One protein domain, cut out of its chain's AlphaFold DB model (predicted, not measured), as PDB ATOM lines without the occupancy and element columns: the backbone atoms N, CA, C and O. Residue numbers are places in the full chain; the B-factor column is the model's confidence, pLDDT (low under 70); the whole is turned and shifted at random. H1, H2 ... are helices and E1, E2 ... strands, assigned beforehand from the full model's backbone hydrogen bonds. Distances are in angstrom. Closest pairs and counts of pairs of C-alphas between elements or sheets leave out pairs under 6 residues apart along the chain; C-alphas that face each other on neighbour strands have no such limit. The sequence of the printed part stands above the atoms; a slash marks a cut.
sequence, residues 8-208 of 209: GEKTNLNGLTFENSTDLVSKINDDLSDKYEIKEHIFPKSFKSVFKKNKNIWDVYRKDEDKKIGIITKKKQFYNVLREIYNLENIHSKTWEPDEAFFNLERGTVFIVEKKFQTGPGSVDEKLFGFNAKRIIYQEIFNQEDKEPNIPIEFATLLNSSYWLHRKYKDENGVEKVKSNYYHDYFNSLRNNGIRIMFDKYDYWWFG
ATOM      1  N   GLY A   8     -52.726 -44.744 -22.228       49.59
ATOM      2  CA  GLY A   8     -51.272 -44.512 -22.236       49.59
ATOM      3  C   GLY A   8     -50.446 -45.779 -22.002       49.59
ATOM      4  O   GLY A   8     -49.502 -46.050 -22.737       49.59
ATOM      5  N   GLU A   9     -50.843 -46.604 -21.032       50.97
ATOM      6  CA  GLU A   9     -50.112 -47.828 -20.673       50.97
ATOM      7  C   GLU A   9     -50.161 -48.890 -21.780       50.97
ATOM      8  O   GLU A   9     -49.134 -49.469 -22.128       50.97
ATOM      9  N   LYS A  10     -51.328 -49.095 -22.406       59.31
ATOM     10  CA  LYS A  10     -51.475 -50.033 -23.532       59.31
ATOM     11  C   LYS A  10     -50.732 -49.566 -24.784       59.31
ATOM     12  O   LYS A  10     -50.144 -50.386 -25.481       59.31
ATOM     13  N   THR A  11     -50.717 -48.259 -25.054       56.41
ATOM     14  CA  THR A  11     -49.947 -47.692 -26.174       56.41
ATOM     15  C   THR A  11     -48.445 -47.864 -25.945       56.41
ATOM     16  O   THR A  11     -47.732 -48.223 -26.876       56.41
ATOM     17  N   ASN A  12     -47.970 -47.706 -24.703       62.41
ATOM     18  CA  ASN A  12     -46.572 -47.958 -24.345       62.41
ATOM     19  C   ASN A  12     -46.192 -49.439 -24.488       62.41
ATOM     20  O   ASN A  12     -45.133 -49.741 -25.030       62.41
ATOM     21  N   LEU A  13     -47.057 -50.365 -24.055       63.88
ATOM     22  CA  LEU A  13     -46.818 -51.806 -24.199       63.88
ATOM     23  C   LEU A  13     -46.752 -52.231 -25.673       63.88
ATOM     24  O   LEU A  13     -45.848 -52.964 -26.074       63.88
ATOM     25  N   ASN A  14     -47.682 -51.742 -26.492       75.56
ATOM     26  CA  ASN A  14     -47.702 -52.047 -27.920       75.56
ATOM     27  C   ASN A  14     -46.550 -51.359 -28.666       75.56
ATOM     28  O   ASN A  14     -45.977 -51.954 -29.571       75.56
ATOM     29  N   GLY A  15     -46.168 -50.146 -28.254       75.50
ATOM     30  CA  GLY A  15     -44.988 -49.458 -28.772       75.50
ATOM     31  C   GLY A  15     -43.702 -50.224 -28.478       75.50
ATOM     32  O   GLY A  15     -42.923 -50.465 -29.391       75.50
ATOM     33  N   LEU A  16     -43.531 -50.711 -27.245       78.69
ATOM     34  CA  LEU A  16     -42.400 -51.564 -26.880       78.69
ATOM     35  C   LEU A  16     -42.411 -52.887 -27.658       78.69
ATOM     36  O   LEU A  16     -41.371 -53.354 -28.112       78.69
ATOM     37  N   THR A  17     -43.591 -53.477 -27.851       85.19
ATOM     38  CA  THR A  17     -43.748 -54.683 -28.675       85.19
ATOM     39  C   THR A  17     -43.332 -54.414 -30.117       85.19
ATOM     40  O   THR A  17     -42.599 -55.214 -30.691       85.19
ATOM     41  N   PHE A  18     -43.734 -53.277 -30.688       87.56
ATOM     42  CA  PHE A  18     -43.324 -52.869 -32.025       87.56
ATOM     43  C   PHE A  18     -41.809 -52.678 -32.104       87.56
ATOM     44  O   PHE A  18     -41.181 -53.291 -32.963       87.56
ATOM     45  N   GLU A  19     -41.211 -51.919 -31.181       84.50
ATOM     46  CA  GLU A  19     -39.759 -51.698 -31.117       84.50
ATOM     47  C   GLU A  19     -38.973 -53.013 -31.032       84.50
ATOM     48  O   GLU A  19     -37.991 -53.168 -31.755       84.50
ATOM     49  N   ASN A  20     -39.436 -53.966 -30.217       86.44
ATOM     50  CA  ASN A  20     -38.829 -55.293 -30.088       86.44
ATOM     51  C   ASN A  20     -39.028 -56.144 -31.348       86.44
ATOM     52  O   ASN A  20     -38.090 -56.767 -31.833       86.44
ATOM     53  N   SER A  21     -40.243 -56.165 -31.905       89.81
ATOM     54  CA  SER A  21     -40.564 -56.943 -33.111       89.81
ATOM     55  C   SER A  21     -39.866 -56.424 -34.365       89.81
ATOM     56  O   SER A  21     -39.752 -57.151 -35.349       89.81
ATOM     57  N   THR A  22     -39.414 -55.172 -34.320       93.44
ATOM     58  CA  THR A  22     -38.680 -54.488 -35.379       93.44
ATOM     59  C   THR A  22     -37.240 -54.223 -34.970       93.44
ATOM     60  O   THR A  22     -36.635 -53.303 -35.484       93.44
ATOM     61  N   ASP A  23     -36.670 -54.951 -34.017       96.44
ATOM     62  CA  ASP A  23     -35.272 -54.770 -33.630       96.44
ATOM     63  C   ASP A  23     -34.315 -55.051 -34.804       96.44
ATOM     64  O   ASP A  23     -34.345 -56.148 -35.354       96.44
ATOM     65  N   LEU A  24     -33.456 -54.096 -35.186       97.12
ATOM     66  CA  LEU A  24     -32.600 -54.215 -36.377       97.12
ATOM     67  C   LEU A  24     -31.653 -55.415 -36.291       97.12
ATOM     68  O   LEU A  24     -31.455 -56.117 -37.277       97.12
ATOM     69  N   VAL A  25     -31.088 -55.679 -35.111       97.31
ATOM     70  CA  VAL A  25     -30.180 -56.816 -34.904       97.31
ATOM     71  C   VAL A  25     -30.922 -58.136 -35.053       97.31
ATOM     72  O   VAL A  25     -30.467 -59.016 -35.781       97.31
ATOM     73  N   SER A  26     -32.077 -58.262 -34.400       96.44
ATOM     74  CA  SER A  26     -32.946 -59.432 -34.543       96.44
ATOM     75  C   SER A  26     -33.355 -59.621 -36.001       96.44
ATOM     76  O   SER A  26     -33.267 -60.724 -36.517       96.44
ATOM     77  N   LYS A  27     -33.690 -58.536 -36.706       97.31
ATOM     78  CA  LYS A  27     -34.087 -58.565 -38.115       97.31
ATOM     79  C   LYS A  27     -32.974 -58.975 -39.071       97.31
ATOM     80  O   LYS A  27     -33.232 -59.771 -39.963       97.31
ATOM     81  N   ILE A  28     -31.739 -58.525 -38.859       97.62
ATOM     82  CA  ILE A  28     -30.593 -59.007 -39.642       97.62
ATOM     83  C   ILE A  28     -30.341 -60.497 -39.375       97.62
ATOM     84  O   ILE A  28     -30.089 -61.244 -40.314       97.62
ATOM     85  N   ASN A  29     -30.443 -60.950 -38.122       96.88
ATOM     86  CA  ASN A  29     -30.293 -62.372 -37.796       96.88
ATOM     87  C   ASN A  29     -31.415 -63.234 -38.403       96.88
ATOM     88  O   ASN A  29     -31.150 -64.336 -38.877       96.88
ATOM     89  N   ASP A  30     -32.650 -62.739 -38.406       96.25
ATOM     90  CA  ASP A  30     -33.800 -63.454 -38.963       96.25
ATOM     91  C   ASP A  30     -33.736 -63.504 -40.497       96.25
ATOM     92  O   ASP A  30     -33.886 -64.570 -41.093       96.25
ATOM     93  N   ASP A  31     -33.500 -62.355 -41.138       97.38
ATOM     94  CA  ASP A  31     -33.707 -62.189 -42.578       97.38
ATOM     95  C   ASP A  31     -32.420 -62.329 -43.409       97.38
ATOM     96  O   ASP A  31     -32.508 -62.586 -44.608       97.38
ATOM     97  N   LEU A  32     -31.236 -62.130 -42.812       97.44
ATOM     98  CA  LEU A  32     -29.952 -62.044 -43.525       97.44
ATOM     99  C   LEU A  32     -28.823 -62.868 -42.876       97.44
ATOM    100  O   LEU A  32     -27.638 -62.592 -43.097       97.44
ATOM    101  N   SER A  33     -29.156 -63.875 -42.065       96.81
ATOM    102  CA  SER A  33     -28.156 -64.707 -41.377       96.81
ATOM    103  C   SER A  33     -27.291 -65.549 -42.312       96.81
ATOM    104  O   SER A  33     -26.241 -66.030 -41.891       96.81
ATOM    105  N   ASP A  34     -27.670 -65.736 -43.572       97.12
ATOM    106  CA  ASP A  34     -26.829 -66.358 -44.597       97.12
ATOM    107  C   ASP A  34     -25.668 -65.446 -45.028       97.12
ATOM    108  O   ASP A  34     -24.591 -65.943 -45.356       97.12
ATOM    109  N   LYS A  35     -25.847 -64.120 -44.958       97.62
ATOM    110  CA  LYS A  35     -24.883 -63.116 -45.447       97.62
ATOM    111  C   LYS A  35     -24.115 -62.404 -44.346       97.62
ATOM    112  O   LYS A  35     -22.945 -62.072 -44.535       97.62
ATOM    113  N   TYR A  36     -24.761 -62.166 -43.209       98.19
ATOM    114  CA  TYR A  36     -24.196 -61.373 -42.126       98.19
ATOM    115  C   TYR A  36     -24.124 -62.150 -40.820       98.19
ATOM    116  O   TYR A  36     -24.918 -63.047 -40.534       98.19
ATOM    117  N   GLU A  37     -23.136 -61.793 -40.014       98.06
ATOM    118  CA  GLU A  37     -22.957 -62.275 -38.655       98.06
ATOM    119  C   GLU A  37     -22.920 -61.083 -37.696       98.06
ATOM    120  O   GLU A  37     -22.191 -60.114 -37.913       98.06
ATOM    121  N   ILE A  38     -23.707 -61.160 -36.624       97.75
ATOM    122  CA  ILE A  38     -23.767 -60.141 -35.576       97.75
ATOM    123  C   ILE A  38     -23.013 -60.650 -34.344       97.75
ATOM    124  O   ILE A  38     -23.348 -61.699 -33.795       97.75
ATOM    125  N   LYS A  39     -22.030 -59.881 -33.867       96.88
ATOM    126  CA  LYS A  39     -21.271 -60.163 -32.633       96.88
ATOM    127  C   LYS A  39     -21.417 -59.010 -31.646       96.88
ATOM    128  O   LYS A  39     -21.576 -57.866 -32.056       96.88
ATOM    129  N   GLU A  40     -21.364 -59.283 -30.343       97.00
ATOM    130  CA  GLU A  40     -21.308 -58.206 -29.344       97.00
ATOM    131  C   GLU A  40     -20.029 -57.386 -29.550       97.00
ATOM    132  O   GLU A  40     -18.941 -57.941 -29.710       97.00
ATOM    133  N   HIS A  41     -20.169 -56.064 -29.575       97.25
ATOM    134  CA  HIS A  41     -19.037 -55.177 -29.788       97.25
ATOM    135  C   HIS A  41     -18.130 -55.129 -28.550       97.25
ATOM    136  O   HIS A  41     -18.590 -54.921 -27.424       97.25
ATOM    137  N   ILE A  42     -16.819 -55.248 -28.769       94.62
ATOM    138  CA  ILE A  42     -15.813 -55.212 -27.705       94.62
ATOM    139  C   ILE A  42     -14.954 -53.961 -27.861       94.62
ATOM    140  O   ILE A  42     -14.058 -53.905 -28.700       94.62
ATOM    141  N   PHE A  43     -15.171 -52.996 -26.971       93.94
ATOM    142  CA  PHE A  43     -14.315 -51.818 -26.893       93.94
ATOM    143  C   PHE A  43     -12.877 -52.180 -26.486       93.94
ATOM    144  O   PHE A  43     -12.688 -53.023 -25.595       93.94
ATOM    145  N   PRO A  44     -11.862 -51.456 -26.994       93.25
ATOM    146  CA  PRO A  44     -10.492 -51.552 -26.502       93.25
ATOM    147  C   PRO A  44     -10.408 -51.357 -24.982       93.25
ATOM    148  O   PRO A  44     -11.129 -50.543 -24.401       93.25
ATOM    149  N   LYS A  45      -9.477 -52.053 -24.315       91.50
ATOM    150  CA  LYS A  45      -9.289 -51.931 -22.851       91.50
ATOM    151  C   LYS A  45      -8.974 -50.496 -22.407       91.50
ATOM    152  O   LYS A  45      -9.332 -50.109 -21.301       91.50
ATOM    153  N   SER A  46      -8.318 -49.720 -23.267       92.62
ATOM    154  CA  SER A  46      -7.986 -48.310 -23.045       92.62
ATOM    155  C   SER A  46      -9.167 -47.356 -23.251       92.62
ATOM    156  O   SER A  46      -9.078 -46.193 -22.852       92.62
ATOM    157  N   PHE A  47     -10.269 -47.810 -23.858       94.19
ATOM    158  CA  PHE A  47     -11.394 -46.952 -24.207       94.19
ATOM    159  C   PHE A  47     -12.183 -46.509 -22.968       94.19
ATOM    160  O   PHE A  47     -12.782 -47.326 -22.253       94.19
ATOM    161  N   LYS A  48     -12.232 -45.191 -22.757       93.00
ATOM    162  CA  LYS A  48     -13.043 -44.544 -21.720       93.00
ATOM    163  C   LYS A  48     -14.435 -44.260 -22.277       93.00
ATOM    164  O   LYS A  48     -14.599 -43.397 -23.131       93.00
ATOM    165  N   SER A  49     -15.434 -44.988 -21.784       91.25
ATOM    166  CA  SER A  49     -16.816 -44.822 -22.234       91.25
ATOM    167  C   SER A  49     -17.414 -43.493 -21.776       91.25
ATOM    168  O   SER A  49     -17.322 -43.165 -20.593       91.25
ATOM    169  N   VAL A  50     -18.106 -42.807 -22.684       91.94
ATOM    170  CA  VAL A  50     -18.905 -41.601 -22.407       91.94
ATOM    171  C   VAL A  50     -20.101 -41.943 -21.512       91.94
ATOM    172  O   VAL A  50     -20.412 -41.233 -20.560       91.94
ATOM    173  N   PHE A  51     -20.743 -43.082 -21.775       91.94
ATOM    174  CA  PHE A  51     -21.867 -43.604 -20.999       91.94
ATOM    175  C   PHE A  51     -21.592 -45.024 -20.513       91.94
ATOM    176  O   PHE A  51     -20.858 -45.776 -21.152       91.94
ATOM    177  N   LYS A  52     -22.242 -45.434 -19.414       91.94
ATOM    178  CA  LYS A  52     -22.145 -46.810 -18.902       91.94
ATOM    179  C   LYS A  52     -22.435 -47.812 -20.025       91.94
ATOM    180  O   LYS A  52     -23.521 -47.795 -20.608       91.94
ATOM    181  N   LYS A  53     -21.459 -48.680 -20.305       87.94
ATOM    182  CA  LYS A  53     -21.565 -49.743 -21.311       87.94
ATOM    183  C   LYS A  53     -22.730 -50.675 -20.965       87.94
ATOM    184  O   LYS A  53     -22.937 -51.011 -19.796       87.94
ATOM    185  N   ASN A  54     -23.491 -51.081 -21.973       87.69
ATOM    186  CA  ASN A  54     -24.525 -52.107 -21.860       87.69
ATOM    187  C   ASN A  54     -24.603 -52.920 -23.162       87.69
ATOM    188  O   ASN A  54     -23.938 -52.579 -24.138       87.69
ATOM    189  N   LYS A  55     -25.412 -53.987 -23.162       81.62
ATOM    190  CA  LYS A  55     -25.539 -54.964 -24.257       81.62
ATOM    191  C   LYS A  55     -26.293 -54.439 -25.493       81.62
ATOM    192  O   LYS A  55     -27.081 -55.168 -26.078       81.62
ATOM    193  N   ASN A  56     -26.092 -53.173 -25.859       92.19
ATOM    194  CA  ASN A  56     -26.777 -52.524 -26.976       92.19
ATOM    195  C   ASN A  56     -25.831 -52.073 -28.096       92.19
ATOM    196  O   ASN A  56     -26.049 -51.015 -28.695       92.19
ATOM    197  N   ILE A  57     -24.755 -52.829 -28.321       97.69
ATOM    198  CA  ILE A  57     -23.730 -52.520 -29.317       97.69
ATOM    199  C   ILE A  57     -23.305 -53.814 -29.992       97.69
ATOM    200  O   ILE A  57     -22.913 -54.769 -29.315       97.69
ATOM    201  N   TRP A  58     -23.378 -53.835 -31.315       98.44
ATOM    202  CA  TRP A  58     -23.144 -55.036 -32.100       98.44
ATOM    203  C   TRP A  58     -22.310 -54.734 -33.328       98.44
ATOM    204  O   TRP A  58     -22.627 -53.824 -34.085       98.44
ATOM    205  N   ASP A  59     -21.280 -55.532 -33.544       98.38
ATOM    206  CA  ASP A  59     -20.511 -55.523 -34.775       98.38
ATOM    207  C   ASP A  59     -21.227 -56.352 -35.841       98.38
ATOM    208  O   ASP A  59     -21.677 -57.468 -35.571       98.38
ATOM    209  N   VAL A  60     -21.298 -55.805 -37.052       98.38
ATOM    210  CA  VAL A  60     -21.855 -56.463 -38.237       98.38
ATOM    211  C   VAL A  60     -20.700 -56.931 -39.113       98.38
ATOM    212  O   VAL A  60     -19.913 -56.111 -39.594       98.38
ATOM    213  N   TYR A  61     -20.608 -58.239 -39.331       98.25
ATOM    214  CA  TYR A  61     -19.626 -58.872 -40.207       98.25
ATOM    215  C   TYR A  61     -20.309 -59.399 -41.462       98.25
ATOM    216  O   TYR A  61     -21.366 -60.023 -41.372       98.25
ATOM    217  N   ARG A  62     -19.708 -59.173 -42.629       97.44
ATOM    218  CA  ARG A  62     -20.082 -59.848 -43.872       97.44
ATOM    219  C   ARG A  62     -19.342 -61.186 -43.940       97.44
ATOM    220  O   ARG A  62     -18.128 -61.218 -43.746       97.44
ATOM    221  N   LYS A  63     -20.078 -62.281 -44.146       96.62
ATOM    222  CA  LYS A  63     -19.567 -63.655 -43.984       96.62
ATOM    223  C   LYS A  63     -18.652 -64.126 -45.110       96.62
ATOM    224  O   LYS A  63     -17.737 -64.896 -44.847       96.62
ATOM    225  N   ASP A  64     -18.911 -63.705 -46.340       94.56
ATOM    226  CA  ASP A  64     -18.117 -64.084 -47.516       94.56
ATOM    227  C   ASP A  64     -16.679 -63.544 -47.462       94.56
ATOM    228  O   ASP A  64     -15.751 -64.214 -47.907       94.56
ATOM    229  N   GLU A  65     -16.495 -62.362 -46.874       93.06
ATOM    230  CA  GLU A  65     -15.207 -61.673 -46.737       93.06
ATOM    231  C   GLU A  65     -14.593 -61.772 -45.323       93.06
ATOM    232  O   GLU A  65     -13.485 -61.284 -45.117       93.06
ATOM    233  N   ASP A  66     -15.311 -62.342 -44.345       93.38
ATOM    234  CA  ASP A  66     -14.993 -62.272 -42.902       93.38
ATOM    235  C   ASP A  66     -14.621 -60.845 -42.444       93.38
ATOM    236  O   ASP A  66     -13.645 -60.589 -41.733       93.38
ATOM    237  N   LYS A  67     -15.400 -59.864 -42.913       96.25
ATOM    238  CA  LYS A  67     -15.075 -58.440 -42.790       96.25
ATOM    239  C   LYS A  67     -16.095 -57.715 -41.932       96.25
ATOM    240  O   LYS A  67     -17.291 -57.743 -42.216       96.25
ATOM    241  N   LYS A  68     -15.623 -56.982 -40.920       97.56
ATOM    242  CA  LYS A  68     -16.461 -56.041 -40.165       97.56
ATOM    243  C   LYS A  68     -16.862 -54.875 -41.068       97.56
ATOM    244  O   LYS A  68     -16.010 -54.087 -41.474       97.56
ATOM    245  N   ILE A  69     -18.154 -54.747 -41.346       97.81
ATOM    246  CA  ILE A  69     -18.700 -53.687 -42.205       97.81
ATOM    247  C   ILE A  69     -19.345 -52.553 -41.412       97.81
ATOM    248  O   ILE A  69     -19.527 -51.458 -41.941       97.81
ATOM    249  N   GLY A  70     -19.684 -52.779 -40.143       98.19
ATOM    250  CA  GLY A  70     -20.300 -51.731 -39.350       98.19
ATOM    251  C   GLY A  70     -20.594 -52.085 -37.906       98.19
ATOM    252  O   GLY A  70     -20.252 -53.168 -37.429       98.19
ATOM    253  N   ILE A  71     -21.209 -51.132 -37.209       98.62
ATOM    254  CA  ILE A  71     -21.571 -51.237 -35.794       98.62
ATOM    255  C   ILE A  71     -22.995 -50.721 -35.598       98.62
ATOM    256  O   ILE A  71     -23.305 -49.586 -35.953       98.62
ATOM    257  N   ILE A  72     -23.869 -51.538 -35.019       98.62
ATOM    258  CA  ILE A  72     -25.226 -51.155 -34.633       98.62
ATOM    259  C   ILE A  72     -25.220 -50.748 -33.163       98.62
ATOM    260  O   ILE A  72     -24.643 -51.433 -32.321       98.62
ATOM    261  N   THR A  73     -25.894 -49.650 -32.839       98.06
ATOM    262  CA  THR A  73     -26.055 -49.146 -31.472       98.06
ATOM    263  C   THR A  73     -27.506 -48.797 -31.183       98.06
ATOM    264  O   THR A  73     -28.284 -48.541 -32.101       98.06
ATOM    265  N   LYS A  74     -27.865 -48.724 -29.898       96.81
ATOM    266  CA  LYS A  74     -29.149 -48.159 -29.457       96.81
ATOM    267  C   LYS A  74     -28.959 -47.098 -28.390       96.81
ATOM    268  O   LYS A  74     -28.098 -47.224 -27.507       96.81
ATOM    269  N   LYS A  75     -29.855 -46.110 -28.399       95.38
ATOM    270  CA  LYS A  75     -29.972 -45.079 -27.363       95.38
ATOM    271  C   LYS A  75     -28.608 -44.422 -27.090       95.38
ATOM    272  O   LYS A  75     -27.852 -44.134 -28.013       95.38
ATOM    273  N   LYS A  76     -28.247 -44.230 -25.816       95.69
ATOM    274  CA  LYS A  76     -26.985 -43.591 -25.397       95.69
ATOM    275  C   LYS A  76     -25.708 -44.280 -25.888       95.69
ATOM    276  O   LYS A  76     -24.662 -43.635 -25.892       95.69
ATOM    277  N   GLN A  77     -25.754 -45.556 -26.286       96.94
ATOM    278  CA  GLN A  77     -24.546 -46.236 -26.766       96.94
ATOM    279  C   GLN A  77     -24.047 -45.684 -28.107       96.94
ATOM    280  O   GLN A  77     -22.861 -45.826 -28.394       96.94
ATOM    281  N   PHE A  78     -24.903 -44.976 -28.856       97.81
ATOM    282  CA  PHE A  78     -24.509 -44.180 -30.020       97.81
ATOM    283  C   PHE A  78     -23.272 -43.322 -29.731       97.81
ATOM    284  O   PHE A  78     -22.317 -43.336 -30.498       97.81
ATOM    285  N   TYR A  79     -23.236 -42.647 -28.580       97.31
ATOM    286  CA  TYR A  79     -22.140 -41.749 -28.220       97.31
ATOM    287  C   TYR A  79     -20.854 -42.469 -27.811       97.31
ATOM    288  O   TYR A  79     -19.769 -41.916 -27.960       97.31
ATOM    289  N   ASN A  80     -20.953 -43.703 -27.305       97.12
ATOM    290  CA  ASN A  80     -19.763 -44.509 -27.047       97.12
ATOM    291  C   ASN A  80     -19.089 -44.895 -28.369       97.12
ATOM    292  O   ASN A  80     -17.882 -44.736 -28.494       97.12
ATOM    293  N   VAL A  81     -19.867 -45.326 -29.365       97.50
ATOM    294  CA  VAL A  81     -19.333 -45.674 -30.692       97.50
ATOM    295  C   VAL A  81     -18.899 -44.432 -31.470       97.50
ATOM    296  O   VAL A  81     -17.841 -44.447 -32.084       97.50
ATOM    297  N   LEU A  82     -19.634 -43.320 -31.375       96.81
ATOM    298  CA  LEU A  82     -19.222 -42.022 -31.919       96.81
ATOM    299  C   LEU A  82     -17.818 -41.630 -31.429       96.81
ATOM    300  O   LEU A  82     -16.953 -41.275 -32.230       96.81
ATOM    301  N   ARG A  83     -17.586 -41.731 -30.113       96.38
ATOM    302  CA  ARG A  83     -16.295 -41.411 -29.501       96.38
ATOM    303  C   ARG A  83     -15.210 -42.413 -29.873       96.38
ATOM    304  O   ARG A  83     -14.064 -42.022 -30.040       96.38
ATOM    305  N   GLU A  84     -15.540 -43.693 -29.973       96.25
ATOM    306  CA  GLU A  84     -14.573 -44.724 -30.348       96.25
ATOM    307  C   GLU A  84     -14.107 -44.576 -31.798       96.25
ATOM    308  O   GLU A  84     -12.908 -44.591 -32.060       96.25
ATOM    309  N   ILE A  85     -15.051 -44.449 -32.730       95.38
ATOM    310  CA  ILE A  85     -14.779 -44.537 -34.165       95.38
ATOM    311  C   ILE A  85     -14.277 -43.211 -34.722       95.38
ATOM    312  O   ILE A  85     -13.363 -43.203 -35.543       95.38
ATOM    313  N   TYR A  86     -14.848 -42.096 -34.266       94.12
ATOM    314  CA  TYR A  86     -14.559 -40.776 -34.828       94.12
ATOM    315  C   TYR A  86     -13.917 -39.822 -33.827       94.12
ATOM    316  O   TYR A  86     -13.591 -38.700 -34.176       94.12
ATOM    317  N   ASN A  87     -13.722 -40.231 -32.568       93.81
ATOM    318  CA  ASN A  87     -13.234 -39.343 -31.510       93.81
ATOM    319  C   ASN A  87     -14.117 -38.092 -31.291       93.81
ATOM    320  O   ASN A  87     -13.680 -37.126 -30.666       93.81
ATOM    321  N   LEU A  88     -15.381 -38.136 -31.720       94.31
ATOM    322  CA  LEU A  88     -16.341 -37.039 -31.601       94.31
ATOM    323  C   LEU A  88     -17.153 -37.117 -30.301       94.31
ATOM    324  O   LEU A  88     -17.328 -38.183 -29.704       94.31
ATOM    325  N   GLU A  89     -17.677 -35.970 -29.872       93.81
ATOM    326  CA  GLU A  89     -18.521 -35.837 -28.682       93.81
ATOM    327  C   GLU A  89     -19.829 -35.098 -29.002       93.81
ATOM    328  O   GLU A  89     -19.993 -34.485 -30.055       93.81
ATOM    329  N   ASN A  90     -20.801 -35.186 -28.092       95.00
ATOM    330  CA  ASN A  90     -22.069 -34.483 -28.242       95.00
ATOM    331  C   ASN A  90     -21.886 -32.978 -28.002       95.00
ATOM    332  O   ASN A  90     -21.596 -32.577 -26.879       95.00
ATOM    333  N   ILE A  91     -22.153 -32.157 -29.016       94.44
ATOM    334  CA  ILE A  91     -22.110 -30.685 -28.909       94.44
ATOM    335  C   ILE A  91     -23.418 -30.067 -28.413       94.44
ATOM    336  O   ILE A  91     -23.462 -28.901 -28.025       94.44
ATOM    337  N   HIS A  92     -24.499 -30.843 -28.418       94.50
ATOM    338  CA  HIS A  92     -25.827 -30.352 -28.076       94.50
ATOM    339  C   HIS A  92     -26.074 -30.392 -26.572       94.50
ATOM    340  O   HIS A  92     -25.686 -31.339 -25.890       94.50
ATOM    341  N   SER A  93     -26.828 -29.421 -26.049       92.00
ATOM    342  CA  SER A  93     -27.213 -29.385 -24.626       92.00
ATOM    343  C   SER A  93     -28.012 -30.615 -24.185       92.00
ATOM    344  O   SER A  93     -27.962 -31.026 -23.026       92.00
ATOM    345  N   LYS A  94     -28.746 -31.222 -25.123       93.06
ATOM    346  CA  LYS A  94     -29.492 -32.460 -24.921       93.06
ATOM    347  C   LYS A  94     -28.773 -33.631 -25.581       93.06
ATOM    348  O   LYS A  94     -28.399 -33.567 -26.748       93.06
ATOM    349  N   THR A  95     -28.672 -34.732 -24.845       93.12
ATOM    350  CA  THR A  95     -28.283 -36.042 -25.377       93.12
ATOM    351  C   THR A  95     -29.479 -36.648 -26.110       93.12
ATOM    352  O   THR A  95     -30.446 -37.084 -25.483       93.12
ATOM    353  N   TRP A  96     -29.450 -36.615 -27.439       93.94
ATOM    354  CA  TRP A  96     -30.471 -37.230 -28.278       93.94
ATOM    355  C   TRP A  96     -30.161 -38.709 -28.471       93.94
ATOM    356  O   TRP A  96     -29.049 -39.100 -28.803       93.94
ATOM    357  N   GLU A  97     -31.156 -39.543 -28.207       95.06
ATOM    358  CA  GLU A  97     -30.991 -40.988 -28.191       95.06
ATOM    359  C   GLU A  97     -31.733 -41.576 -29.385       95.06
ATOM    360  O   GLU A  97     -32.968 -41.598 -29.347       95.06
ATOM    361  N   PRO A  98     -31.022 -42.031 -30.433       96.19
ATOM    362  CA  PRO A  98     -31.681 -42.695 -31.543       96.19
ATOM    363  C   PRO A  98     -32.251 -44.021 -31.044       96.19
ATOM    364  O   PRO A  98     -31.688 -44.642 -30.130       96.19
ATOM    365  N   ASP A  99     -33.366 -44.468 -31.622       96.25
ATOM    366  CA  ASP A  99     -33.889 -45.791 -31.282       96.25
ATOM    367  C   ASP A  99     -32.856 -46.846 -31.676       96.25
ATOM    368  O   ASP A  99     -32.457 -47.654 -30.834       96.25
ATOM    369  N   GLU A 100     -32.324 -46.722 -32.892       97.81
ATOM    370  CA  GLU A 100     -31.166 -47.454 -33.396       97.81
ATOM    371  C   GLU A 100     -30.290 -46.555 -34.270       97.81
ATOM    372  O   GLU A 100     -30.774 -45.634 -34.931       97.81
ATOM    373  N   ALA A 101     -28.998 -46.859 -34.312       98.44
ATOM    374  CA  ALA A 101     -28.076 -46.287 -35.279       98.44
ATOM    375  C   ALA A 101     -27.165 -47.373 -35.852       98.44
ATOM    376  O   ALA A 101     -26.716 -48.243 -35.108       98.44
ATOM    377  N   PHE A 102     -26.865 -47.300 -37.145       98.69
ATOM    378  CA  PHE A 102     -25.923 -48.183 -37.822       98.69
ATOM    379  C   PHE A 102     -24.777 -47.369 -38.422       98.69
ATOM    380  O   PHE A 102     -24.953 -46.602 -39.363       98.69
ATOM    381  N   PHE A 103     -23.591 -47.551 -37.860       98.62
ATOM    382  CA  PHE A 103     -22.339 -47.003 -38.353       98.62
ATOM    383  C   PHE A 103     -21.829 -47.925 -39.460       98.62
ATOM    384  O   PHE A 103     -21.166 -48.919 -39.164       98.62
ATOM    385  N   ASN A 104     -22.167 -47.639 -40.719       98.19
ATOM    386  CA  ASN A 104     -21.657 -48.401 -41.855       98.19
ATOM    387  C   ASN A 104     -20.255 -47.887 -42.203       98.19
ATOM    388  O   ASN A 104     -20.093 -46.845 -42.842       98.19
ATOM    389  N   LEU A 105     -19.242 -48.625 -41.752       96.56
ATOM    390  CA  LEU A 105     -17.831 -48.270 -41.886       96.56
ATOM    391  C   LEU A 105     -17.326 -48.457 -43.318       96.56
ATOM    392  O   LEU A 105     -16.428 -47.738 -43.739       96.56
ATOM    393  N   GLU A 106     -17.908 -49.388 -44.076       94.06
ATOM    394  CA  GLU A 106     -17.545 -49.601 -45.481       94.06
ATOM    395  C   GLU A 106     -18.069 -48.476 -46.375       94.06
ATOM    396  O   GLU A 106     -17.353 -47.973 -47.238       94.06
ATOM    397  N   ARG A 107     -19.313 -48.051 -46.144       94.50
ATOM    398  CA  ARG A 107     -19.928 -46.937 -46.871       94.50
ATOM    399  C   ARG A 107     -19.437 -45.574 -46.376       94.50
ATOM    400  O   ARG A 107     -19.594 -44.583 -47.081       94.50
ATOM    401  N   GLY A 108     -18.897 -45.505 -45.159       95.00
ATOM    402  CA  GLY A 108     -18.568 -44.243 -44.499       95.00
ATOM    403  C   GLY A 108     -19.816 -43.404 -44.222       95.00
ATOM    404  O   GLY A 108     -19.815 -42.205 -44.457       95.00
ATOM    405  N   THR A 109     -20.917 -44.028 -43.799       96.75
ATOM    406  CA  THR A 109     -22.211 -43.365 -43.559       96.75
ATOM    407  C   THR A 109     -22.797 -43.847 -42.240       96.75
ATOM    408  O   THR A 109     -22.745 -45.039 -41.930       96.75
ATOM    409  N   VAL A 110     -23.400 -42.937 -41.476       98.25
ATOM    410  CA  VAL A 110     -24.107 -43.287 -40.241       98.25
ATOM    411  C   VAL A 110     -25.608 -43.185 -40.479       98.25
ATOM    412  O   VAL A 110     -26.143 -42.132 -40.820       98.25
ATOM    413  N   PHE A 111     -26.296 -44.304 -40.290       98.62
ATOM    414  CA  PHE A 111     -27.740 -44.399 -40.426       98.62
ATOM    415  C   PHE A 111     -28.399 -44.228 -39.063       98.62
ATOM    416  O   PHE A 111     -28.050 -44.928 -38.116       98.62
ATOM    417  N   ILE A 112     -29.376 -43.334 -38.966       98.50
ATOM    418  CA  ILE A 112     -30.192 -43.116 -37.771       98.50
ATOM    419  C   ILE A 112     -31.609 -43.607 -38.043       98.50
ATOM    420  O   ILE A 112     -32.208 -43.229 -39.048       98.50
ATOM    421  N   VAL A 113     -32.166 -44.410 -37.136       98.19
ATOM    422  CA  VAL A 113     -33.543 -44.906 -37.225       98.19
ATOM    423  C   VAL A 113     -34.346 -44.449 -36.011       98.19
ATOM    424  O   VAL A 113     -33.971 -44.689 -34.863       98.19
ATOM    425  N   GLU A 114     -35.496 -43.829 -36.275       96.56
ATOM    426  CA  GLU A 114     -36.508 -43.487 -35.272       96.56
ATOM    427  C   GLU A 114     -37.808 -44.256 -35.525       96.56
ATOM    428  O   GLU A 114     -38.446 -44.132 -36.575       96.56
ATOM    429  N   LYS A 115     -38.248 -45.025 -34.535       94.44
ATOM    430  CA  LYS A 115     -39.428 -45.883 -34.619       94.44
ATOM    431  C   LYS A 115     -40.641 -45.166 -34.053       94.44
ATOM    432  O   LYS A 115     -40.557 -44.505 -33.011       94.44
ATOM    433  N   LYS A 116     -41.797 -45.284 -34.707       90.56
ATOM    434  CA  LYS A 116     -43.068 -44.791 -34.155       90.56
ATOM    435  C   LYS A 116     -44.206 -45.763 -34.405       90.56
ATOM    436  O   LYS A 116     -44.606 -46.020 -35.537       90.56
ATOM    437  N   PHE A 117     -44.770 -46.217 -33.293       89.06
ATOM    438  CA  PHE A 117     -45.975 -47.021 -33.245       89.06
ATOM    439  C   PHE A 117     -47.172 -46.173 -32.812       89.06
ATOM    440  O   PHE A 117     -47.053 -45.363 -31.891       89.06
ATOM    441  N   GLN A 118     -48.321 -46.378 -33.450       85.50
ATOM    442  CA  GLN A 118     -49.556 -45.667 -33.135       85.50
ATOM    443  C   GLN A 118     -50.787 -46.551 -33.375       85.50
ATOM    444  O   GLN A 118     -50.794 -47.388 -34.275       85.50
ATOM    445  N   THR A 119     -51.841 -46.371 -32.568       81.69
ATOM    446  CA  THR A 119     -53.124 -47.105 -32.695       81.69
ATOM    447  C   THR A 119     -54.363 -46.211 -32.710       81.69
ATOM    448  O   THR A 119     -55.462 -46.695 -32.958       81.69
ATOM    449  N   GLY A 120     -54.221 -44.913 -32.444       75.62
ATOM    450  CA  GLY A 120     -55.325 -43.951 -32.421       75.62
ATOM    451  C   GLY A 120     -54.822 -42.520 -32.612       75.62
ATOM    452  O   GLY A 120     -53.622 -42.296 -32.504       75.62
ATOM    453  N   PRO A 121     -55.697 -41.546 -32.909       68.31
ATOM    454  CA  PRO A 121     -55.294 -40.145 -33.037       68.31
ATOM    455  C   PRO A 121     -54.729 -39.589 -31.720       68.31
ATOM    456  O   PRO A 121     -55.220 -39.917 -30.640       68.31
ATOM    457  N   GLY A 122     -53.711 -38.728 -31.799       64.56
ATOM    458  CA  GLY A 122     -53.099 -38.082 -30.632       64.56
ATOM    459  C   GLY A 122     -51.897 -37.204 -30.993       64.56
ATOM    460  O   GLY A 122     -51.568 -37.052 -32.165       64.56
ATOM    461  N   SER A 123     -51.187 -36.680 -29.984       57.81
ATOM    462  CA  SER A 123     -50.017 -35.780 -30.135       57.81
ATOM    463  C   SER A 123     -48.784 -36.406 -30.807       57.81
ATOM    464  O   SER A 123     -47.694 -35.842 -30.778       57.81
ATOM    465  N   VAL A 124     -48.914 -37.608 -31.365       57.41
ATOM    466  CA  VAL A 124     -47.852 -38.299 -32.104       57.41
ATOM    467  C   VAL A 124     -47.734 -37.750 -33.524       57.41
ATOM    468  O   VAL A 124     -46.627 -37.717 -34.055       57.41
ATOM    469  N   ASP A 125     -48.823 -37.230 -34.088       58.22
ATOM    470  CA  ASP A 125     -48.834 -36.652 -35.433       58.22
ATOM    471  C   ASP A 125     -47.892 -35.429 -35.510       58.22
ATOM    472  O   ASP A 125     -47.105 -35.304 -36.445       58.22
ATOM    473  N   GLU A 126     -47.844 -34.597 -34.461       62.47
ATOM    474  CA  GLU A 126     -46.895 -33.474 -34.334       62.47
ATOM    475  C   GLU A 126     -45.430 -33.926 -34.200       62.47
ATOM    476  O   GLU A 126     -44.508 -33.202 -34.578       62.47
ATOM    477  N   LYS A 127     -45.186 -35.141 -33.689       69.88
ATOM    478  CA  LYS A 127     -43.827 -35.640 -33.426       69.88
ATOM    479  C   LYS A 127     -43.088 -36.051 -34.695       69.88
ATOM    480  O   LYS A 127     -41.860 -36.042 -34.669       69.88
ATOM    481  N   LEU A 128     -43.797 -36.360 -35.787       81.44
ATOM    482  CA  LEU A 128     -43.161 -36.642 -37.078       81.44
ATOM    483  C   LEU A 128     -42.387 -35.425 -37.600       81.44
ATOM    484  O   LEU A 128     -41.275 -35.582 -38.092       81.44
ATOM    485  N   PHE A 129     -42.903 -34.204 -37.413       79.12
ATOM    486  CA  PHE A 129     -42.189 -32.985 -37.819       79.12
ATOM    487  C   PHE A 129     -40.866 -32.789 -37.070       79.12
ATOM    488  O   PHE A 129     -39.913 -32.239 -37.622       79.12
ATOM    489  N   GLY A 130     -40.767 -33.295 -35.838       87.31
ATOM    490  CA  GLY A 130     -39.535 -33.250 -35.052       87.31
ATOM    491  C   GLY A 130     -38.379 -34.054 -35.657       87.31
ATOM    492  O   GLY A 130     -37.228 -33.819 -35.295       87.31
ATOM    493  N   PHE A 131     -38.644 -34.977 -36.587       92.88
ATOM    494  CA  PHE A 131     -37.594 -35.767 -37.231       92.88
ATOM    495  C   PHE A 131     -36.698 -34.942 -38.150       92.88
ATOM    496  O   PHE A 131     -35.494 -35.185 -38.169       92.88
ATOM    497  N   ASN A 132     -37.239 -33.917 -38.815       92.62
ATOM    498  CA  ASN A 132     -36.440 -32.997 -39.630       92.62
ATOM    499  C   ASN A 132     -35.358 -32.318 -38.775       92.62
ATOM    500  O   ASN A 132     -34.179 -32.335 -39.122       92.62
ATOM    501  N   ALA A 133     -35.746 -31.802 -37.604       93.25
ATOM    502  CA  ALA A 133     -34.813 -31.180 -36.667       93.25
ATOM    503  C   ALA A 133     -33.802 -32.190 -36.102       93.25
ATOM    504  O   ALA A 133     -32.613 -31.894 -36.031       93.25
ATOM    505  N   LYS A 134     -34.241 -33.406 -35.745       95.00
ATOM    506  CA  LYS A 134     -33.330 -34.458 -35.269       95.00
ATOM    507  C   LYS A 134     -32.275 -34.829 -36.308       95.00
ATOM    508  O   LYS A 134     -31.117 -34.986 -35.940       95.00
ATOM    509  N   ARG A 135     -32.653 -34.957 -37.584       95.81
ATOM    510  CA  ARG A 135     -31.710 -35.240 -38.677       95.81
ATOM    511  C   ARG A 135     -30.594 -34.196 -38.724       95.81
ATOM    512  O   ARG A 135     -29.428 -34.570 -38.787       95.81
ATOM    513  N   ILE A 136     -30.953 -32.914 -38.644       95.31
ATOM    514  CA  ILE A 136     -29.994 -31.798 -38.625       95.31
ATOM    515  C   ILE A 136     -29.077 -31.901 -37.402       95.31
ATOM    516  O   ILE A 136     -27.863 -31.912 -37.554       95.31
ATOM    517  N   ILE A 137     -29.654 -32.081 -36.213       95.62
ATOM    518  CA  ILE A 137     -28.913 -32.194 -34.947       95.62
ATOM    519  C   ILE A 137     -27.883 -33.329 -34.989       95.62
ATOM    520  O   ILE A 137     -26.752 -33.147 -34.541       95.62
ATOM    521  N   TYR A 138     -28.244 -34.502 -35.522       96.88
ATOM    522  CA  TYR A 138     -27.280 -35.593 -35.671       96.88
ATOM    523  C   TYR A 138     -26.186 -35.248 -36.679       96.88
ATOM    524  O   TYR A 138     -25.027 -35.513 -36.385       96.88
ATOM    525  N   GLN A 139     -26.517 -34.629 -37.818       96.31
ATOM    526  CA  GLN A 139     -25.512 -34.202 -38.798       96.31
ATOM    527  C   GLN A 139     -24.519 -33.197 -38.198       96.31
ATOM    528  O   GLN A 139     -23.319 -33.323 -38.408       96.31
ATOM    529  N   GLU A 140     -24.992 -32.250 -37.387       95.44
ATOM    530  CA  GLU A 140     -24.142 -31.247 -36.734       95.44
ATOM    531  C   GLU A 140     -23.081 -31.863 -35.812       95.44
ATOM    532  O   GLU A 140     -21.995 -31.302 -35.688       95.44
ATOM    533  N   ILE A 141     -23.340 -33.032 -35.211       95.75
ATOM    534  CA  ILE A 141     -22.325 -33.753 -34.425       95.75
ATOM    535  C   ILE A 141     -21.135 -34.143 -35.313       95.75
ATOM    536  O   ILE A 141     -19.997 -34.038 -34.869       95.75
ATOM    537  N   PHE A 142     -21.376 -34.576 -36.550       94.38
ATOM    538  CA  PHE A 142     -20.318 -35.009 -37.468       94.38
ATOM    539  C   PHE A 142     -19.652 -33.849 -38.208       94.38
ATOM    540  O   PHE A 142     -18.501 -33.976 -38.598       94.38
ATOM    541  N   ASN A 143     -20.320 -32.698 -38.304       93.25
ATOM    542  CA  ASN A 143     -19.754 -31.472 -38.879       93.25
ATOM    543  C   ASN A 143     -18.657 -30.826 -38.004       93.25
ATOM    544  O   ASN A 143     -18.150 -29.764 -38.353       93.25
ATOM    545  N   GLN A 144     -18.330 -31.420 -36.852       90.38
ATOM    546  CA  GLN A 144     -17.176 -31.034 -36.032       90.38
ATOM    547  C   GLN A 144     -15.835 -31.407 -36.682       90.38
ATOM    548  O   GLN A 144     -14.798 -30.915 -36.248       90.38
ATOM    549  N   GLU A 145     -15.839 -32.304 -37.667       82.56
ATOM    550  CA  GLU A 145     -14.632 -32.663 -38.400       82.56
ATOM    551  C   GLU A 145     -14.206 -31.510 -39.320       82.56
ATOM    552  O   GLU A 145     -14.955 -31.065 -40.185       82.56
ATOM    553  N   ASP A 146     -12.955 -31.066 -39.187       77.50
ATOM    554  CA  ASP A 146     -12.377 -30.021 -40.046       77.50
ATOM    555  C   ASP A 146     -11.971 -30.547 -41.444       77.50
ATOM    556  O   ASP A 146     -11.409 -29.811 -42.261       77.50
ATOM    557  N   LYS A 147     -12.188 -31.841 -41.723       80.75
ATOM    558  CA  LYS A 147     -11.762 -32.515 -42.956       80.75
ATOM    559  C   LYS A 147     -12.954 -32.905 -43.815       80.75
ATOM    560  O   LYS A 147     -13.821 -33.656 -43.386       80.75
ATOM    561  N   GLU A 148     -12.919 -32.481 -45.073       84.56
ATOM    562  CA  GLU A 148     -13.878 -32.921 -46.083       84.56
ATOM    563  C   GLU A 148     -13.435 -34.234 -46.770       84.56
ATOM    564  O   GLU A 148     -12.231 -34.439 -46.976       84.56
ATOM    565  N   PRO A 149     -14.383 -35.098 -47.194       82.50
ATOM    566  CA  PRO A 149     -15.826 -34.972 -46.985       82.50
ATOM    567  C   PRO A 149     -16.250 -35.320 -45.549       82.50
ATOM    568  O   PRO A 149     -15.799 -36.320 -44.987       82.50
ATOM    569  N   ASN A 150     -17.173 -34.535 -44.993       86.88
ATOM    570  CA  ASN A 150     -17.836 -34.852 -43.726       86.88
ATOM    571  C   ASN A 150     -18.607 -36.183 -43.785       86.88
ATOM    572  O   ASN A 150     -19.122 -36.576 -44.835       86.88
ATOM    573  N   ILE A 151     -18.737 -36.862 -42.640       92.94
ATOM    574  CA  ILE A 151     -19.482 -38.125 -42.541       92.94
ATOM    575  C   ILE A 151     -20.986 -37.836 -42.704       92.94
ATOM    576  O   ILE A 151     -21.566 -37.119 -41.878       92.94
ATOM    577  N   PRO A 152     -21.649 -38.380 -43.741       95.19
ATOM    578  CA  PRO A 152     -23.067 -38.151 -43.956       95.19
ATOM    579  C   PRO A 152     -23.931 -38.925 -42.956       95.19
ATOM    580  O   PRO A 152     -23.694 -40.105 -42.666       95.19
ATOM    581  N   ILE A 153     -24.990 -38.257 -42.500       96.50
ATOM    582  CA  ILE A 153     -26.099 -38.859 -41.765       96.50
ATOM    583  C   ILE A 153     -27.263 -39.141 -42.710       96.50
ATOM    584  O   ILE A 153     -27.859 -38.243 -43.313       96.50
ATOM    585  N   GLU A 154     -27.640 -40.411 -42.754       97.81
ATOM    586  CA  GLU A 154     -28.844 -40.893 -43.415       97.81
ATOM    587  C   GLU A 154     -29.900 -41.191 -42.351       97.81
ATOM    588  O   GLU A 154     -29.656 -41.927 -41.397       97.81
ATOM    589  N   PHE A 155     -31.084 -40.598 -42.473       98.12
ATOM    590  CA  PHE A 155     -32.099 -40.656 -41.421       98.12
ATOM    591  C   PHE A 155     -33.349 -41.366 -41.920       98.12
ATOM    592  O   PHE A 155     -33.909 -40.997 -42.951       98.12
ATOM    593  N   ALA A 156     -33.816 -42.353 -41.163       97.69
ATOM    594  CA  ALA A 156     -35.037 -43.081 -41.439       97.69
ATOM    595  C   ALA A 156     -36.018 -43.010 -40.273       97.69
ATOM    596  O   ALA A 156     -35.645 -42.963 -39.099       97.69
ATOM    597  N   THR A 157     -37.300 -43.094 -40.609       95.88
ATOM    598  CA  THR A 157     -38.333 -43.473 -39.657       95.88
ATOM    599  C   THR A 157     -38.942 -44.820 -40.013       95.88
ATOM    600  O   THR A 157     -39.204 -45.095 -41.185       95.88
ATOM    601  N   LEU A 158     -39.178 -45.645 -38.993       96.50
ATOM    602  CA  LEU A 158     -39.873 -46.921 -39.110       96.50
ATOM    603  C   LEU A 158     -41.235 -46.834 -38.418       96.50
ATOM    604  O   LEU A 158     -41.336 -46.651 -37.202       96.50
ATOM    605  N   LEU A 159     -42.287 -46.948 -39.218       94.00
ATOM    606  CA  LEU A 159     -43.669 -46.704 -38.825       94.00
ATOM    607  C   LEU A 159     -44.481 -48.001 -38.887       94.00
ATOM    608  O   LEU A 159     -44.211 -48.860 -39.720       94.00
ATOM    609  N   ASN A 160     -45.515 -48.152 -38.057       92.06
ATOM    610  CA  ASN A 160     -46.433 -49.286 -38.207       92.06
ATOM    611  C   ASN A 160     -47.460 -49.048 -39.332       92.06
ATOM    612  O   ASN A 160     -48.272 -48.118 -39.251       92.06
ATOM    613  N   SER A 161     -47.491 -49.887 -40.372       90.88
ATOM    614  CA  SER A 161     -48.413 -49.668 -41.509       90.88
ATOM    615  C   SER A 161     -49.883 -49.675 -41.087       90.88
ATOM    616  O   SER A 161     -50.693 -48.915 -41.626       90.88
ATOM    617  N   SER A 162     -50.214 -50.485 -40.077       86.44
ATOM    618  CA  SER A 162     -51.576 -50.690 -39.577       86.44
ATOM    619  C   SER A 162     -52.277 -49.400 -39.158       86.44
ATOM    620  O   SER A 162     -53.500 -49.323 -39.236       86.44
ATOM    621  N   TYR A 163     -51.522 -48.374 -38.766       85.88
ATOM    622  CA  TYR A 163     -52.066 -47.053 -38.479       85.88
ATOM    623  C   TYR A 163     -51.722 -46.031 -39.558       85.88
ATOM    624  O   TYR A 163     -52.603 -45.316 -40.032       85.88
ATOM    625  N   TRP A 164     -50.452 -45.963 -39.957       85.69
ATOM    626  CA  TRP A 164     -49.945 -44.880 -40.798       85.69
ATOM    627  C   TRP A 164     -50.361 -44.993 -42.270       85.69
ATOM    628  O   TRP A 164     -50.452 -43.971 -42.948       85.69
ATOM    629  N   LEU A 165     -50.655 -46.205 -42.752       85.50
ATOM    630  CA  LEU A 165     -51.167 -46.463 -44.106       85.50
ATOM    631  C   LEU A 165     -52.637 -46.884 -44.107       85.50
ATOM    632  O   LEU A 165     -53.383 -46.557 -45.029       85.50
ATOM    633  N   HIS A 166     -53.064 -47.614 -43.075       80.06
ATOM    634  CA  HIS A 166     -54.371 -48.265 -43.038       80.06
ATOM    635  C   HIS A 166     -55.231 -47.786 -41.872       80.06
ATOM    636  O   HIS A 166     -55.844 -48.588 -41.168       80.06
ATOM    637  N   ARG A 167     -55.314 -46.465 -41.670       71.00
ATOM    638  CA  ARG A 167     -56.112 -45.906 -40.577       71.00
ATOM    639  C   ARG A 167     -57.580 -46.309 -40.718       71.00
ATOM    640  O   ARG A 167     -58.296 -45.816 -41.596       71.00
ATOM    641  N   LYS A 168     -58.014 -47.172 -39.805       72.44
ATOM    642  CA  LYS A 168     -59.410 -47.558 -39.615       72.44
ATOM    643  C   LYS A 168     -60.152 -46.447 -38.876       72.44
ATOM    644  O   LYS A 168     -59.667 -45.932 -37.867       72.44
ATOM    645  N   TYR A 169     -61.318 -46.067 -39.375       72.69
ATOM    646  CA  TYR A 169     -62.235 -45.138 -38.717       72.69
ATOM    647  C   TYR A 169     -63.671 -45.621 -38.908       72.69
ATOM    648  O   TYR A 169     -63.954 -46.341 -39.859       72.69
ATOM    649  N   LYS A 170     -64.580 -45.240 -38.008       73.88
ATOM    650  CA  LYS A 170     -66.016 -45.472 -38.195       73.88
ATOM    651  C   LYS A 170     -66.649 -44.231 -38.809       73.88
ATOM    652  O   LYS A 170     -66.324 -43.123 -38.381       73.88
ATOM    653  N   ASP A 171     -67.493 -44.407 -39.818       75.12
ATOM    654  CA  ASP A 171     -68.304 -43.310 -40.350       75.12
ATOM    655  C   ASP A 171     -69.510 -42.991 -39.448       75.12
ATOM    656  O   ASP A 171     -69.680 -43.588 -38.383       75.12
ATOM    657  N   GLU A 172     -70.333 -42.024 -39.858       78.50
ATOM    658  CA  GLU A 172     -71.537 -41.586 -39.131       78.50
ATOM    659  C   GLU A 172     -72.550 -42.713 -38.867       78.50
ATOM    660  O   GLU A 172     -73.314 -42.637 -37.910       78.50
ATOM    661  N   ASN A 173     -72.496 -43.793 -39.654       85.38
ATOM    662  CA  ASN A 173     -73.346 -44.974 -39.515       85.38
ATOM    663  C   ASN A 173     -72.658 -46.105 -38.729       85.38
ATOM    664  O   ASN A 173     -73.187 -47.210 -38.623       85.38
ATOM    665  N   GLY A 174     -71.463 -45.855 -38.185       78.56
ATOM    666  CA  GLY A 174     -70.688 -46.833 -37.427       78.56
ATOM    667  C   GLY A 174     -69.952 -47.868 -38.283       78.56
ATOM    668  O   GLY A 174     -69.386 -48.807 -37.715       78.56
ATOM    669  N   VAL A 175     -69.922 -47.712 -39.613       79.94
ATOM    670  CA  VAL A 175     -69.263 -48.645 -40.538       79.94
ATOM    671  C   VAL A 175     -67.762 -48.380 -40.559       79.94
ATOM    672  O   VAL A 175     -67.319 -47.243 -40.733       79.94
ATOM    673  N   GLU A 176     -66.963 -49.433 -40.386       77.56
ATOM    674  CA  GLU A 176     -65.503 -49.339 -40.426       77.56
ATOM    675  C   GLU A 176     -65.014 -49.098 -41.863       77.56
ATOM    676  O   GLU A 176     -65.276 -49.881 -42.775       77.56
ATOM    677  N   LYS A 177     -64.285 -48.000 -42.061       75.06
ATOM    678  CA  LYS A 177     -63.661 -47.589 -43.318       75.06
ATOM    679  C   LYS A 177     -62.158 -47.416 -43.129       75.06
ATOM    680  O   LYS A 177     -61.682 -47.136 -42.030       75.06
ATOM    681  N   VAL A 178     -61.408 -47.552 -44.221       70.06
ATOM    682  CA  VAL A 178     -59.957 -47.317 -44.264       70.06
ATOM    683  C   VAL A 178     -59.689 -46.060 -45.083       70.06
ATOM    684  O   VAL A 178     -60.175 -45.940 -46.205       70.06
ATOM    685  N   LYS A 179     -58.909 -45.120 -44.539       66.94
ATOM    686  CA  LYS A 179     -58.462 -43.922 -45.266       66.94
ATOM    687  C   LYS A 179     -56.952 -43.979 -45.482       66.94
ATOM    688  O   LYS A 179     -56.197 -43.823 -44.529       66.94
ATOM    689  N   SER A 180     -56.520 -44.152 -46.732       61.75
ATOM    690  CA  SER A 180     -55.100 -44.287 -47.096       61.75
ATOM    691  C   SER A 180     -54.323 -42.966 -47.140       61.75
ATOM    692  O   SER A 180     -53.116 -42.954 -46.930       61.75
ATOM    693  N   ASN A 181     -54.988 -41.833 -47.394       62.97
ATOM    694  CA  ASN A 181     -54.300 -40.573 -47.728       62.97
ATOM    695  C   ASN A 181     -54.151 -39.596 -46.550       62.97
ATOM    696  O   ASN A 181     -53.818 -38.434 -46.761       62.97
ATOM    697  N   TYR A 182     -54.420 -40.016 -45.310       70.88
ATOM    698  CA  TYR A 182     -54.499 -39.077 -44.181       70.88
ATOM    699  C   TYR A 182     -53.153 -38.413 -43.829       70.88
ATOM    700  O   TYR A 182     -53.142 -37.268 -43.395       70.88
ATOM    701  N   TYR A 183     -52.027 -39.101 -44.052       81.94
ATOM    702  CA  TYR A 183     -50.684 -38.624 -43.687       81.94
ATOM    703  C   TYR A 183     -49.803 -38.264 -44.893       81.94
ATOM    704  O   TYR A 183     -48.586 -38.151 -44.761       81.94
ATOM    705  N   HIS A 184     -50.395 -38.075 -46.076       84.81
ATOM    706  CA  HIS A 184     -49.629 -37.835 -47.302       84.81
ATOM    707  C   HIS A 184     -48.729 -36.592 -47.197       84.81
ATOM    708  O   HIS A 184     -47.543 -36.674 -47.511       84.81
ATOM    709  N   ASP A 185     -49.250 -35.489 -46.658       85.12
ATOM    710  CA  ASP A 185     -48.494 -34.240 -46.493       85.12
ATOM    711  C   ASP A 185     -47.334 -34.387 -45.500       85.12
ATOM    712  O   ASP A 185     -46.233 -33.885 -45.736       85.12
ATOM    713  N   TYR A 186     -47.541 -35.153 -44.425       87.25
ATOM    714  CA  TYR A 186     -46.495 -35.474 -43.452       87.25
ATOM    715  C   TYR A 186     -45.378 -36.278 -44.114       87.25
ATOM    716  O   TYR A 186     -44.203 -35.944 -43.978       87.25
ATOM    717  N   PHE A 187     -45.731 -37.310 -44.883       91.06
ATOM    718  CA  PHE A 187     -44.746 -38.118 -45.597       91.06
ATOM    719  C   PHE A 187     -44.013 -37.317 -46.672       91.06
ATOM    720  O   PHE A 187     -42.813 -37.507 -46.849       91.06
ATOM    721  N   ASN A 188     -44.692 -36.404 -47.366       90.50
ATOM    722  CA  ASN A 188     -44.047 -35.518 -48.329       90.50
ATOM    723  C   ASN A 188     -43.062 -34.573 -47.643       90.50
ATOM    724  O   ASN A 188     -41.939 -34.439 -48.114       90.50
ATOM    725  N   SER A 189     -43.425 -33.996 -46.494       90.69
ATOM    726  CA  SER A 189     -42.503 -33.183 -45.694       90.69
ATOM    727  C   SER A 189     -41.249 -33.968 -45.299       90.69
ATOM    728  O   SER A 189     -40.138 -33.499 -45.535       90.69
ATOM    729  N   LEU A 190     -41.406 -35.190 -44.781       93.31
ATOM    730  CA  LEU A 190     -40.273 -36.048 -44.419       93.31
ATOM    731  C   LEU A 190     -39.380 -36.361 -45.634       93.31
ATOM    732  O   LEU A 190     -38.168 -36.162 -45.571       93.31
ATOM    733  N   ARG A 191     -39.967 -36.776 -46.764       93.81
ATOM    734  CA  ARG A 191     -39.217 -37.075 -47.999       93.81
ATOM    735  C   ARG A 191     -38.466 -35.855 -48.527       93.81
ATOM    736  O   ARG A 191     -37.296 -35.973 -48.873       93.81
ATOM    737  N   ASN A 192     -39.108 -34.688 -48.531       93.81
ATOM    738  CA  ASN A 192     -38.500 -33.434 -48.977       93.81
ATOM    739  C   ASN A 192     -37.311 -33.014 -48.097       93.81
ATOM    740  O   ASN A 192     -36.446 -32.279 -48.559       93.81
ATOM    741  N   ASN A 193     -37.246 -33.494 -46.852       93.19
ATOM    742  CA  ASN A 193     -36.136 -33.259 -45.925       93.19
ATOM    743  C   ASN A 193     -35.115 -34.415 -45.897       93.19
ATOM    744  O   ASN A 193     -34.286 -34.490 -44.989       93.19
ATOM    745  N   GLY A 194     -35.167 -35.323 -46.877       94.00
ATOM    746  CA  GLY A 194     -34.222 -36.433 -46.994       94.00
ATOM    747  C   GLY A 194     -34.393 -37.505 -45.917       94.00
ATOM    748  O   GLY A 194     -33.425 -38.174 -45.566       94.00
ATOM    749  N   ILE A 195     -35.600 -37.655 -45.361       96.12
ATOM    750  CA  ILE A 195     -35.912 -38.723 -44.407       96.12
ATOM    751  C   ILE A 195     -36.519 -39.912 -45.146       96.12
ATOM    752  O   ILE A 195     -37.560 -39.804 -45.800       96.12
ATOM    753  N   ARG A 196     -35.892 -41.080 -44.992       97.31
ATOM    754  CA  ARG A 196     -36.421 -42.355 -45.476       97.31
ATOM    755  C   ARG A 196     -37.596 -42.794 -44.604       97.31
ATOM    756  O   ARG A 196     -37.530 -42.752 -43.382       97.31
ATOM    757  N   ILE A 197     -38.680 -43.239 -45.229       96.12
ATOM    758  CA  ILE A 197     -39.857 -43.753 -44.525       96.12
ATOM    759  C   ILE A 197     -39.953 -45.245 -44.808       96.12
ATOM    760  O   ILE A 197     -40.000 -45.642 -45.971       96.12
ATOM    761  N   MET A 198     -39.987 -46.045 -43.750       96.75
ATOM    762  CA  MET A 198     -40.144 -47.494 -43.789       96.75
ATOM    763  C   MET A 198     -41.393 -47.892 -43.004       96.75
ATOM    764  O   MET A 198     -41.783 -47.204 -42.054       96.75
ATOM    765  N   PHE A 199     -42.012 -49.010 -43.381       95.19
ATOM    766  CA  PHE A 199     -43.200 -49.527 -42.707       95.19
ATOM    767  C   PHE A 199     -43.003 -50.983 -42.293       95.19
ATOM    768  O   PHE A 199     -42.772 -51.831 -43.150       95.19
ATOM    769  N   ASP A 200     -43.099 -51.255 -40.989       94.62
ATOM    770  CA  ASP A 200     -42.975 -52.564 -40.313       94.62
ATOM    771  C   ASP A 200     -41.666 -53.354 -40.518       94.62
ATOM    772  O   ASP A 200     -41.333 -54.206 -39.695       94.62
ATOM    773  N   LYS A 201     -40.916 -53.098 -41.590       95.69
ATOM    774  CA  LYS A 201     -39.685 -53.793 -41.977       95.69
ATOM    775  C   LYS A 201     -38.620 -52.804 -42.437       95.69
ATOM    776  O   LYS A 201     -38.939 -51.687 -42.843       95.69
ATOM    777  N   TYR A 202     -37.369 -53.248 -42.403       97.00
ATOM    778  CA  TYR A 202     -36.236 -52.485 -42.912       97.00
ATOM    779  C   TYR A 202     -36.037 -52.687 -44.409       97.00
ATOM    780  O   TYR A 202     -36.148 -53.798 -44.924       97.00
ATOM    781  N   ASP A 203     -35.643 -51.612 -45.085       96.38
ATOM    782  CA  ASP A 203     -35.113 -51.667 -46.441       96.38
ATOM    783  C   ASP A 203     -33.590 -51.879 -46.379       96.38
ATOM    784  O   ASP A 203     -32.833 -50.911 -46.406       96.38
ATOM    785  N   TYR A 204     -33.122 -53.128 -46.265       96.56
ATOM    786  CA  TYR A 204     -31.698 -53.454 -46.037       96.56
ATOM    787  C   TYR A 204     -30.732 -52.803 -47.034       96.56
ATOM    788  O   TYR A 204     -29.729 -52.215 -46.624       96.56
ATOM    789  N   TRP A 205     -31.111 -52.765 -48.312       95.25
ATOM    790  CA  TRP A 205     -30.321 -52.134 -49.369       95.25
ATOM    791  C   TRP A 205     -29.999 -50.660 -49.085       95.25
ATOM    792  O   TRP A 205     -28.960 -50.156 -49.511       95.25
ATOM    793  N   TRP A 206     -30.873 -49.950 -48.360       95.94
ATOM    794  CA  TRP A 206     -30.660 -48.550 -47.998       95.94
ATOM    795  C   TRP A 206     -29.530 -48.404 -46.975       95.94
ATOM    796  O   TRP A 206     -28.762 -47.452 -47.055       95.94
ATOM    797  N   PHE A 207     -29.374 -49.389 -46.085       96.12
ATOM    798  CA  PHE A 207     -28.270 -49.471 -45.128       96.12
ATOM    799  C   PHE A 207     -26.959 -49.963 -45.759       96.12
ATOM    800  O   PHE A 207     -25.923 -49.914 -45.098       96.12
ATOM    801  N   GLY A 208     -26.974 -50.434 -47.011       94.69
ATOM    802  CA  GLY A 208     -25.840 -51.135 -47.624       94.69
ATOM    803  C   GLY A 208     -25.672 -52.572 -47.113       94.69
ATOM    804  O   GLY A 208     -24.544 -53.064 -47.041       94.69
TER     805      GLY A 208
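Overview. This is residues 8 to 208 of the 209 residues of an uncharacterized protein of Weissella kandleri (UniProt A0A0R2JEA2). A strongly twisted sheet of seven strands, curled like part of a barrel, has H3, H4 and H6 packed on one of its faces, with H4 and H6 side by side. A small separate hairpin, E7 and E8, reaches away as an arm at one end of the long axis, and the loop of residues 41 to 56 reaches toward the other end. The printed part has 201 residues with seven named helices and nine named strands, in the order H1 H2 E1 E2 E3 H3 E4 E5 H4 E6 H5 E7 E8 H6 E9 H7; the class is mixed, helices and strands. The large sheet is mixed and runs E1 E2 E3 E4 E5 E6 E9. The whole is compact, with a radius of gyration of the C-alphas of 18.4 A, yet elongated, spanning 67 by 38 by 31 A.

Arrangement. H1, residues 8 to 21, only grazes the large sheet, with its residues 15 to 19. H2, residues 24 to 31, is on the sheet at a height of 7.5 A; its closest C-alphas to E1, residues 36 to 40, are those of Asn 29 and Ile 38, 7.2 A apart. H1 and H2 are only just apart, at 8.3 A. E1, E2 (residues 57 to 62) and E3 (residues 67 to 73) form a meander, each strand the antiparallel neighbour of the one before; N 37 and O 61 are 2.8 A apart, N 60 and O 70 2.9 A. H3, residues 77 to 86, lies over E3 at a height of 8.9 A and runs along it, at 20 degrees on the local plane. E4, residues 100 to 104, is antiparallel to E3, with N 71 and O 103 at 3.0 A, and forms a hairpin with E5, residues 109 to 116, with N 102 and O 111 at 2.8 A. E5, H4 (residues 125 to 142) and E6 (residues 153 to 159) make a strand-helix-strand unit, two parallel neighbour strands with a helix between, its crossover right-handed; N 114 and O 156 are 3.0 A apart. H4 lies over E6 at a height of 8.7 A and runs along it, at 20 degrees on the local plane. H5, residues 161 to 164, only grazes the sheet. E7, residues 167 to 170, and E8, residues 176 to 179, form an antiparallel hairpin, with N 169 and O 177 at 2.9 A. H6, residues 184 to 192, touches residues 128 to 132 of H4, closest at the C-alphas of Asn 132 and Leu 190, 6.9 A, the same way at a shallow tilt of 7 degrees. E9, residues 195 to 199, is an edge strand parallel to E6, with N 157 and O 196 at 2.8 A. H7, residues 204 to 207, only grazes the sheet. Every O i to N i+4 pair is within hydrogen-bond range in H1, H2, H3 and H6, but 8 of 14 in H4; H5 and H7 are too short for such a pair.

Along the chain. H1 begins at C-alpha 8, (-51.272, -44.512, -22.236), and is 19.7 A long. The longest strand by residues, E5, is 22.9 A long, and E6 19.5 A. H4, 28.6 A long, starts at C-alpha 125, (-48.834, -36.652, -35.433), and has a kink of 26 degrees near residue 133. H7 ends at C-alpha 207, (-28.270, -49.471, -45.128).

Size, cuts and confidence. The two C-alphas farthest apart are those of Ser 46 and Asn 173, 67.5 A. The printed part has no cut. The links E1 to E2 and H3 to E4 are long. The mean pLDDT of the printed part is 89.5; residues 8 to 13, 121 to 127 and 179 to 181 are under 70.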